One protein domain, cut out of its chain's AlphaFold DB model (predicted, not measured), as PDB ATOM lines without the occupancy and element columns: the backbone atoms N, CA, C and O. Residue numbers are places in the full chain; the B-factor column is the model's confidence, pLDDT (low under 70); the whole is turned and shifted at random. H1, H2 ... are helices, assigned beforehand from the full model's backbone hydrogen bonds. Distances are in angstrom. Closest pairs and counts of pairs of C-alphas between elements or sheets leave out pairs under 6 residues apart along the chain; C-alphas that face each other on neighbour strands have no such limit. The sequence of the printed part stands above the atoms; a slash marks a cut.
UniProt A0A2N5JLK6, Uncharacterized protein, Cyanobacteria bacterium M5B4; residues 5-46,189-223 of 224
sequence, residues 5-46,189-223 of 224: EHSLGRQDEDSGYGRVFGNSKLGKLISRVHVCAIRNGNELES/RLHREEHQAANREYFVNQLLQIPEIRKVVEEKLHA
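Overview. This is residues 5 to 46 and 189 to 223 of the 224 residues of an uncharacterized protein of Cyanobacteria bacterium M5B4 (UniProt A0A2N5JLK6). Two long helices, H2 and H3, lie side by side, touching near one end; there short H1 packs on H2, and H4 makes a corner with H3. The printed part has 77 residues with four named helices, H1 to H4, and no named strand: all helix, loose, radius of gyration of the C-alphas 14.4 A, spans 43 by 32 by 15 A.

Arrangement. H1, residues 16 to 21, touches H2, residues 24 to 46, at a steep tilt of 52 degrees; closest C-alphas Gly 18 and Gly 27, 4.0 A. H3, residues 189 to 208, touches H2 with residues 203 to 207 alone, opposite ways at a shallow tilt of 9 degrees; closest C-alphas Leu 26 and Leu 207, 7.2 A. H4, residues 211 to 221, touches H3 only at the corner, and only just, with 3 pairs of C-alphas within 8 A; closest Leu 208 and Arg 214, 5.0 A. O i to N i+4 pairs within hydrogen-bond range: every one in H4, 1 of 2 in H1, 17 of 19 in H2, 15 of 16 in H3.

Along the chain. H1 begins at C-alpha 16 (135.575, 12.934, 65.710). H2 is 32.7 A long, H3 28.8 A. H4 ends at C-alpha 221 (126.498, 10.663, 93.176).

Size, cuts and confidence. Residues 47 to 188 are not printed; C-alphas 46 and 189 are 13.8 A apart. No printed residue is under 70 in pLDDT.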
ATOM      1  N   GLU A   5     135.769  -5.503  74.555       95.38
ATOM      2  CA  GLU A   5     137.184  -5.736  74.865       95.38
ATOM      3  C   GLU A   5     137.981  -6.282  73.673       95.38
ATOM      4  O   GLU A   5     139.149  -5.949  73.494       95.38
ATOM      5  N   HIS A   6     137.324  -7.046  72.795       94.56
ATOM      6  CA  HIS A   6     137.927  -7.584  71.579       94.56
ATOM      7  C   HIS A   6     137.948  -6.568  70.429       94.56
ATOM      8  O   HIS A   6     138.357  -6.910  69.319       94.56
ATOM      9  N   SER A   7     137.417  -5.359  70.619       93.12
ATOM     10  CA  SER A   7     137.308  -4.337  69.577       93.12
ATOM     11  C   SER A   7     138.415  -3.303  69.741       93.12
ATOM     12  O   SER A   7     138.515  -2.643  70.770       93.12
ATOM     13  N   LEU A   8     139.240  -3.119  68.706       87.56
ATOM     14  CA  LEU A   8     140.384  -2.202  68.782       87.56
ATOM     15  C   LEU A   8     139.951  -0.733  68.895       87.56
ATOM     16  O   LEU A   8     140.546   0.027  69.665       87.56
ATOM     17  N   GLY A   9     138.886  -0.346  68.182       85.88
ATOM     18  CA  GLY A   9     138.480   1.053  68.039       85.88
ATOM     19  C   GLY A   9     139.486   1.863  67.212       85.88
ATOM     20  O   GLY A   9     140.424   1.317  66.624       85.88
ATOM     21  N   ARG A  10     139.291   3.180  67.158       86.50
ATOM     22  CA  ARG A  10     140.226   4.104  66.507       86.50
ATOM     23  C   ARG A  10     141.486   4.276  67.351       86.50
ATOM     24  O   ARG A  10     141.408   4.356  68.574       86.50
ATOM     25  N   GLN A  11     142.637   4.330  66.685       83.31
ATOM     26  CA  GLN A  11     143.937   4.530  67.337       83.31
ATOM     27  C   GLN A  11     144.404   5.990  67.266       83.31
ATOM     28  O   GLN A  11     145.204   6.416  68.096       83.31
ATOM     29  N   ASP A  12     143.871   6.759  66.313       81.75
ATOM     30  CA  ASP A  12     144.169   8.174  66.128       81.75
ATOM     31  C   ASP A  12     143.568   9.055  67.233       81.75
ATOM     32  O   ASP A  12     142.468   8.809  67.735       81.75
ATOM     33  N   GLU A  13     144.305  10.101  67.607       72.19
ATOM     34  CA  GLU A  13     143.872  11.072  68.619       72.19
ATOM     35  C   GLU A  13     142.964  12.163  68.035       72.19
ATOM     36  O   GLU A  13     142.116  12.692  68.750       72.19
ATOM     37  N   ASP A  14     143.050  12.417  66.723       77.00
ATOM     38  CA  ASP A  14     142.237  13.407  66.000       77.00
ATOM     39  C   ASP A  14     140.938  12.816  65.411       77.00
ATOM     40  O   ASP A  14     140.459  13.159  64.322       77.00
ATOM     41  N   SER A  15     140.332  11.883  66.142       83.50
ATOM     42  CA  SER A  15     139.046  11.323  65.738       83.50
ATOM     43  C   SER A  15     137.891  12.240  66.146       83.50
ATOM     44  O   SER A  15     137.916  12.896  67.191       83.50
ATOM     45  N   GLY A  16     136.810  12.226  65.357       87.88
ATOM     46  CA  GLY A  16     135.575  12.934  65.710       87.88
ATOM     47  C   GLY A  16     135.035  12.549  67.094       87.88
ATOM     48  O   GLY A  16     134.491  13.402  67.782       87.88
ATOM     49  N   TYR A  17     135.267  11.309  67.548       91.19
ATOM     50  CA  TYR A  17     134.871  10.849  68.883       91.19
ATOM     51  C   TYR A  17     135.595  11.591  70.008       91.19
ATOM     52  O   TYR A  17     134.974  11.923  71.014       91.19
ATOM     53  N   GLY A  18     136.896  11.859  69.847       90.31
ATOM     54  CA  GLY A  18     137.677  12.600  70.838       90.31
ATOM     55  C   GLY A  18     137.221  14.053  70.948       90.31
ATOM     56  O   GLY A  18     137.063  14.566  72.056       90.31
ATOM     57  N   ARG A  19     136.931  14.690  69.803       91.38
ATOM     58  CA  ARG A  19     136.492  16.095  69.743       91.38
ATOM     59  C   ARG A  19     135.140  16.345  70.413       91.38
ATOM     60  O   ARG A  19     134.971  17.408  70.993       91.38
ATOM     61  N   VAL A  20     134.214  15.380  70.387       92.69
ATOM     62  CA  VAL A  20     132.889  15.519  71.034       92.69
ATOM     63  C   VAL A  20     133.011  15.797  72.534       92.69
ATOM     64  O   VAL A  20     132.261  16.608  73.067       92.69
ATOM     65  N   PHE A  21     133.958  15.143  73.208       89.75
ATOM     66  CA  PHE A  21     134.117  15.244  74.661       89.75
ATOM     67  C   PHE A  21     135.359  16.028  75.091       89.75
ATOM     68  O   PHE A  21     135.591  16.183  76.286       89.75
ATOM     69  N   GLY A  22     136.200  16.457  74.145       91.62
ATOM     70  CA  GLY A  22     137.525  17.000  74.451       91.62
ATOM     71  C   GLY A  22     138.426  16.004  75.196       91.62
ATOM     72  O   GLY A  22     139.323  16.415  75.924       91.62
ATOM     73  N   ASN A  23     138.177  14.696  75.057       91.88
ATOM     74  CA  ASN A  23     138.879  13.647  75.796       91.88
ATOM     75  C   ASN A  23     139.181  12.453  74.880       91.88
ATOM     76  O   ASN A  23     138.283  11.722  74.454       91.88
ATOM     77  N   SER A  24     140.466  12.242  74.582       92.00
ATOM     78  CA  SER A  24     140.908  11.207  73.641       92.00
ATOM     79  C   SER A  24     140.681   9.787  74.167       92.00
ATOM     80  O   SER A  24     140.314   8.907  73.389       92.00
ATOM     81  N   LYS A  25     140.828   9.546  75.479       92.94
ATOM     82  CA  LYS A  25     140.580   8.229  76.095       92.94
ATOM     83  C   LYS A  25     139.107   7.843  75.997       92.94
ATOM     84  O   LYS A  25     138.795   6.732  75.567       92.94
ATOM     85  N   LEU A  26     138.207   8.775  76.318       93.69
ATOM     86  CA  LEU A  26     136.768   8.563  76.174       93.69
ATOM     87  C   LEU A  26     136.393   8.369  74.702       93.69
ATOM     88  O   LEU A  26     135.688   7.421  74.370       93.69
ATOM     89  N   GLY A  27     136.935   9.198  73.804       94.19
ATOM     90  CA  GLY A  27     136.734   9.045  72.363       94.19
ATOM     91  C   GLY A  27     137.142   7.659  71.847       94.19
ATOM     92  O   GLY A  27     136.387   7.027  71.104       94.19
ATOM     93  N   LYS A  28     138.294   7.138  72.294       93.62
ATOM     94  CA  LYS A  28     138.752   5.777  71.970       93.62
ATOM     95  C   LYS A  28     137.779   4.720  72.497       93.62
ATOM     96  O   LYS A  28     137.379   3.855  71.718       93.62
ATOM     97  N   LEU A  29     137.323   4.813  73.749       95.38
ATOM     98  CA  LEU A  29     136.346   3.874  74.318       95.38
ATOM     99  C   LEU A  29     135.022   3.864  73.531       95.38
ATOM    100  O   LEU A  29     134.552   2.799  73.142       95.38
ATOM    101  N   ILE A  30     134.465   5.035  73.208       95.75
ATOM    102  CA  ILE A  30     133.243   5.143  72.390       95.75
ATOM    103  C   ILE A  30     133.457   4.544  70.996       95.75
ATOM    104  O   ILE A  30     132.600   3.820  70.486       95.75
ATOM    105  N   SER A  31     134.621   4.774  70.385       94.88
ATOM    106  CA  SER A  31     134.933   4.175  69.087       94.88
ATOM    107  C   SER A  31     134.982   2.639  69.139       94.88
ATOM    108  O   SER A  31     134.562   1.989  68.183       94.88
ATOM    109  N   ARG A  32     135.426   2.041  70.259       95.44
ATOM    110  CA  ARG A  32     135.384   0.583  70.466       95.44
ATOM    111  C   ARG A  32     133.957   0.068  70.547       95.44
ATOM    112  O   ARG A  32     133.662  -0.942  69.915       95.44
ATOM    113  N   VAL A  33     133.078   0.773  71.262       95.88
ATOM    114  CA  VAL A  33     131.643   0.443  71.328       95.88
ATOM    115  C   VAL A  33     131.026   0.459  69.931       95.88
ATOM    116  O   VAL A  33     130.317  -0.473  69.565       95.88
ATOM    117  N   HIS A  34     131.346   1.461  69.109       93.75
ATOM    118  CA  HIS A  34     130.854   1.510  67.732       93.75
ATOM    119  C   HIS A  34     131.382   0.333  66.892       93.75
ATOM    120  O   HIS A  34     130.601  -0.366  66.250       93.75
ATOM    121  N   VAL A  35     132.687   0.042  66.926       92.75
ATOM    122  CA  VAL A  35     133.247  -1.120  66.207       92.75
ATOM    123  C   VAL A  35     132.607  -2.433  66.677       92.75
ATOM    124  O   VAL A  35     132.273  -3.284  65.856       92.75
ATOM    125  N   CYS A  36     132.389  -2.585  67.982       94.56
ATOM    126  CA  CYS A  36     131.673  -3.711  68.571       94.56
ATOM    127  C   CYS A  36     130.244  -3.828  68.011       94.56
ATOM    128  O   CYS A  36     129.854  -4.905  67.563       94.56
ATOM    129  N   ALA A  37     129.504  -2.718  67.926       92.06
ATOM    130  CA  ALA A  37     128.154  -2.694  67.362       92.06
ATOM    131  C   ALA A  37     128.110  -3.164  65.897       92.06
ATOM    132  O   ALA A  37     127.215  -3.918  65.527       92.06
ATOM    133  N   ILE A  38     129.099  -2.787  65.080       88.25
ATOM    134  CA  ILE A  38     129.226  -3.274  63.694       88.25
ATOM    135  C   ILE A  38     129.470  -4.789  63.676       88.25
ATOM    136  O   ILE A  38     128.860  -5.517  62.895       88.25
ATOM    137  N   ARG A  39     130.349  -5.280  64.555       92.94
ATOM    138  CA  ARG A  39     130.705  -6.704  64.634       92.94
ATOM    139  C   ARG A  39     129.557  -7.602  65.093       92.94
ATOM    140  O   ARG A  39     129.596  -8.786  64.771       92.94
ATOM    141  N   ASN A  40     128.544  -7.068  65.779       91.94
ATOM    142  CA  ASN A  40     127.376  -7.847  66.205       91.94
ATOM    143  C   ASN A  40     126.672  -8.548  65.037       91.94
ATOM    144  O   ASN A  40     126.248  -9.685  65.205       91.94
ATOM    145  N   GLY A  41     126.590  -7.910  63.863       90.94
ATOM    146  CA  GLY A  41     125.992  -8.529  62.674       90.94
ATOM    147  C   GLY A  41     126.758  -9.775  62.219       90.94
ATOM    148  O   GLY A  41     126.169 -10.841  62.063       90.94
ATOM    149  N   ASN A  42     128.084  -9.667  62.101       91.19
ATOM    150  CA  ASN A  42     128.942 -10.788  61.698       91.19
ATOM    151  C   ASN A  42     128.934 -11.923  62.733       91.19
ATOM    152  O   ASN A  42     128.989 -13.098  62.375       91.19
ATOM    153  N   GLU A  43     128.899 -11.579  64.022       93.62
ATOM    154  CA  GLU A  43     128.811 -12.585  65.076       93.62
ATOM    155  C   GLU A  43     127.467 -13.305  65.051       93.62
ATOM    156  O   GLU A  43     127.447 -14.525  65.167       93.62
ATOM    157  N   LEU A  44     126.363 -12.580  64.852       95.75
ATOM    158  CA  LEU A  44     125.046 -13.187  64.698       95.75
ATOM    159  C   LEU A  44     125.028 -14.180  63.530       95.75
ATOM    160  O   LEU A  44     124.616 -15.320  63.729       95.75
ATOM    161  N   GLU A  45     125.513 -13.790  62.345       96.12
ATOM    162  CA  GLU A  45     125.601 -14.701  61.194       96.12
ATOM    163  C   GLU A  45     126.409 -15.958  61.552       96.12
ATOM    164  O   GLU A  45     125.968 -17.077  61.294       96.12
ATOM    165  N   SER A  46     127.564 -15.795  62.207       95.75
ATOM    166  CA  SER A  46     128.397 -16.930  62.616       95.75
ATOM    167  C   SER A  46     127.713 -17.823  63.653       95.75
ATOM    168  O   SER A  46     127.861 -19.039  63.576       95.75
ATOM    169  N   ARG A 189     119.357 -16.048  71.839       95.31
ATOM    170  CA  ARG A 189     119.095 -14.819  72.605       95.31
ATOM    171  C   ARG A 189     119.786 -14.847  73.970       95.31
ATOM    172  O   ARG A 189     120.476 -13.886  74.303       95.31
ATOM    173  N   LEU A 190     119.651 -15.940  74.722       94.75
ATOM    174  CA  LEU A 190     120.255 -16.089  76.053       94.75
ATOM    175  C   LEU A 190     121.784 -16.005  75.992       94.75
ATOM    176  O   LEU A 190     122.381 -15.208  76.714       94.75
ATOM    177  N   HIS A 191     122.413 -16.724  75.060       93.19
ATOM    178  CA  HIS A 191     123.861 -16.642  74.854       93.19
ATOM    179  C   HIS A 191     124.318 -15.201  74.554       93.19
ATOM    180  O   HIS A 191     125.342 -14.711  75.036       93.19
ATOM    181  N   ARG A 192     123.529 -14.462  73.769       94.06
ATOM    182  CA  ARG A 192     123.827 -13.062  73.464       94.06
ATOM    183  C   ARG A 192     123.658 -12.146  74.678       94.06
ATOM    184  O   ARG A 192     124.448 -11.210  74.794       94.06
ATOM    185  N   GLU A 193     122.693 -12.398  75.559       93.25
ATOM    186  CA  GLU A 193     122.453 -11.630  76.792       93.25
ATOM    187  C   GLU A 193     123.599 -11.748  77.802       93.25
ATOM    188  O   GLU A 193     123.981 -10.743  78.409       93.25
ATOM    189  N   GLU A 194     124.224 -12.920  77.916       92.25
ATOM    190  CA  GLU A 194     125.430 -13.116  78.734       92.25
ATOM    191  C   GLU A 194     126.557 -12.170  78.291       92.25
ATOM    192  O   GLU A 194     127.134 -11.431  79.094       92.25
ATOM    193  N   HIS A 195     126.806 -12.084  76.982       93.75
ATOM    194  CA  HIS A 195     127.809 -11.166  76.434       93.75
ATOM    195  C   HIS A 195     127.409  -9.686  76.594       93.75
ATOM    196  O   HIS A 195     128.278  -8.815  76.665       93.75
ATOM    197  N   GLN A 196     126.112  -9.360  76.673       94.62
ATOM    198  CA  GLN A 196     125.684  -7.994  77.002       94.62
ATOM    199  C   GLN A 196     126.064  -7.625  78.437       94.62
ATOM    200  O   GLN A 196     126.469  -6.488  78.673       94.62
ATOM    201  N   ALA A 197     125.947  -8.559  79.386       94.81
ATOM    202  CA  ALA A 197     126.369  -8.329  80.765       94.81
ATOM    203  C   ALA A 197     127.874  -8.051  80.851       94.81
ATOM    204  O   ALA A 197     128.259  -7.020  81.407       94.81
ATOM    205  N   ALA A 198     128.691  -8.879  80.194       95.94
ATOM    206  CA  ALA A 198     130.137  -8.672  80.103       95.94
ATOM    207  C   ALA A 198     130.488  -7.310  79.473       95.94
ATOM    208  O   ALA A 198     131.332  -6.574  79.982       95.94
ATOM    209  N   ASN A 199     129.781  -6.913  78.408       97.62
ATOM    210  CA  ASN A 199     129.969  -5.606  77.779       97.62
ATOM    211  C   ASN A 199     129.633  -4.433  78.703       97.62
ATOM    212  O   ASN A 199     130.358  -3.436  78.698       97.62
ATOM    213  N   ARG A 200     128.547  -4.523  79.483       97.69
ATOM    214  CA  ARG A 200     128.182  -3.476  80.449       97.69
ATOM    215  C   ARG A 200     129.269  -3.311  81.502       97.69
ATOM    216  O   ARG A 200     129.707  -2.189  81.740       97.69
ATOM    217  N   GLU A 201     129.713  -4.416  82.091       97.69
ATOM    218  CA  GLU A 201     130.762  -4.412  83.110       97.69
ATOM    219  C   GLU A 201     132.073  -3.843  82.558       97.69
ATOM    220  O   GLU A 201     132.624  -2.894  83.119       97.69
ATOM    221  N   TYR A 202     132.527  -4.343  81.406       97.69
ATOM    222  CA  TYR A 202     133.725  -3.840  80.742       97.69
ATOM    223  C   TYR A 202     133.632  -2.337  80.464       97.69
ATOM    224  O   TYR A 202     134.556  -1.588  80.782       97.69
ATOM    225  N   PHE A 203     132.515  -1.875  79.892       97.88
ATOM    226  CA  PHE A 203     132.334  -0.468  79.546       97.88
ATOM    227  C   PHE A 203     132.396   0.436  80.779       97.88
ATOM    228  O   PHE A 203     133.135   1.419  80.760       97.88
ATOM    229  N   VAL A 204     131.679   0.093  81.854       97.62
ATOM    230  CA  VAL A 204     131.691   0.870  83.104       97.62
ATOM    231  C   VAL A 204     133.092   0.888  83.718       97.62
ATOM    232  O   VAL A 204     133.586   1.957  84.072       97.62
ATOM    233  N   ASN A 205     133.773  -0.259  83.768       97.75
ATOM    234  CA  ASN A 205     135.131  -0.348  84.303       97.75
ATOM    235  C   ASN A 205     136.115   0.526  83.512       97.75
ATOM    236  O   ASN A 205     136.897   1.269  84.105       97.75
ATOM    237  N   GLN A 206     136.061   0.491  82.178       97.56
ATOM    238  CA  GLN A 206     136.897   1.347  81.331       97.56
ATOM    239  C   GLN A 206     136.540   2.832  81.467       97.56
ATOM    240  O   GLN A 206     137.430   3.681  81.479       97.56
ATOM    241  N   LEU A 207     135.255   3.156  81.607       96.75
ATOM    242  CA  LEU A 207     134.786   4.527  81.788       96.75
ATOM    243  C   LEU A 207     135.317   5.127  83.100       96.75
ATOM    244  O   LEU A 207     135.851   6.234  83.102       96.75
ATOM    245  N   LEU A 208     135.245   4.369  84.198       97.12
ATOM    246  CA  LEU A 208     135.735   4.785  85.516       97.12
ATOM    247  C   LEU A 208     137.266   4.817  85.614       97.12
ATOM    248  O   LEU A 208     137.799   5.394  86.560       97.12
ATOM    249  N   GLN A 209     138.004   4.231  84.669       96.94
ATOM    250  CA  GLN A 209     139.463   4.386  84.577       96.94
ATOM    251  C   GLN A 209     139.885   5.752  84.009       96.94
ATOM    252  O   GLN A 209     141.065   6.101  84.087       96.94
ATOM    253  N   ILE A 210     138.954   6.544  83.465       96.69
ATOM    254  CA  ILE A 210     139.219   7.898  82.966       96.69
ATOM    255  C   ILE A 210     139.061   8.890  84.135       96.69
ATOM    256  O   ILE A 210     137.935   9.066  84.608       96.69
ATOM    257  N   PRO A 211     140.143   9.542  84.620       95.94
ATOM    258  CA  PRO A 211     140.101  10.336  85.853       95.94
ATOM    259  C   PRO A 211     139.068  11.464  85.837       95.94
ATOM    260  O   PRO A 211     138.343  11.645  86.812       95.94
ATOM    261  N   GLU A 212     138.960  12.190  84.721       94.75
ATOM    262  CA  GLU A 212     138.017  13.301  84.584       94.75
ATOM    263  C   GLU A 212     136.567  12.814  84.672       94.75
ATOM    264  O   GLU A 212     135.727  13.462  85.288       94.75
ATOM    265  N   ILE A 213     136.278  11.639  84.103       96.00
ATOM    266  CA  ILE A 213     134.937  11.050  84.130       96.00
ATOM    267  C   ILE A 213     134.610  10.491  85.507       96.00
ATOM    268  O   ILE A 213     133.511  10.728  86.003       96.00
ATOM    269  N   ARG A 214     135.558   9.800  86.152       96.06
ATOM    270  CA  ARG A 214     135.380   9.317  87.526       96.06
ATOM    271  C   ARG A 214     134.995  10.464  88.456       96.06
ATOM    272  O   ARG A 214     133.993  10.349  89.152       96.06
ATOM    273  N   LYS A 215     135.730  11.578  88.392       95.69
ATOM    274  CA  LYS A 215     135.448  12.771  89.194       95.69
ATOM    275  C   LYS A 215     134.026  13.296  88.954       95.69
ATOM    276  O   LYS A 215     133.294  13.516  89.910       95.69
ATOM    277  N   VAL A 216     133.605  13.427  87.691       95.25
ATOM    278  CA  VAL A 216     132.240  13.871  87.343       95.25
ATOM    279  C   VAL A 216     131.167  12.922  87.890       95.25
ATOM    280  O   VAL A 216     130.110  13.371  88.331       95.25
ATOM    281  N   VAL A 217     131.406  11.608  87.851       95.19
ATOM    282  CA  VAL A 217     130.472  10.608  88.390       95.19
ATOM    283  C   VAL A 217     130.400  10.694  89.915       95.19
ATOM    284  O   VAL A 217     129.300  10.726  90.459       95.19
ATOM    285  N   GLU A 218     131.543  10.778  90.600       95.38
ATOM    286  CA  GLU A 218     131.612  10.941  92.056       95.38
ATOM    287  C   GLU A 218     130.866  12.205  92.504       95.38
ATOM    288  O   GLU A 218     129.999  12.120  93.371       95.38
ATOM    289  N   GLU A 219     131.111  13.346  91.857       96.06
ATOM    290  CA  GLU A 219     130.415  14.607  92.141       96.06
ATOM    291  C   GLU A 219     128.894  14.486  91.963       96.06
ATOM    292  O   GLU A 219     128.137  15.007  92.778       96.06
ATOM    293  N   LYS A 220     128.424  13.766  90.935       94.81
ATOM    294  CA  LYS A 220     126.987  13.559  90.691       94.81
ATOM    295  C   LYS A 220     126.320  12.611  91.682       94.81
ATOM    296  O   LYS A 220     125.141  12.790  91.959       94.81
ATOM    297  N   LEU A 221     127.035  11.607  92.188       94.12
ATOM    298  CA  LEU A 221     126.498  10.663  93.176       94.12
ATOM    299  C   LEU A 221     126.436  11.256  94.590       94.12
ATOM    300  O   LEU A 221     125.660  10.777  95.409       94.12
ATOM    301  N   HIS A 222     127.245  12.281  94.865       89.94
ATOM    302  CA  HIS A 222     127.283  12.986  96.151       89.94
ATOM    303  C   HIS A 222     126.576  14.352  96.102       89.94
ATOM    304  O   HIS A 222     126.606  15.091  97.087       89.94
ATOM    305  N   ALA A 223     125.956  14.702  94.969       73.69
ATOM    306  CA  ALA A 223     125.111  15.881  94.864       73.69
ATOM    307  C   ALA A 223     123.781  15.628  95.609       73.69
ATOM    308  O   ALA A 223     123.189  14.565  95.402       73.69
TER     309      ALA A 223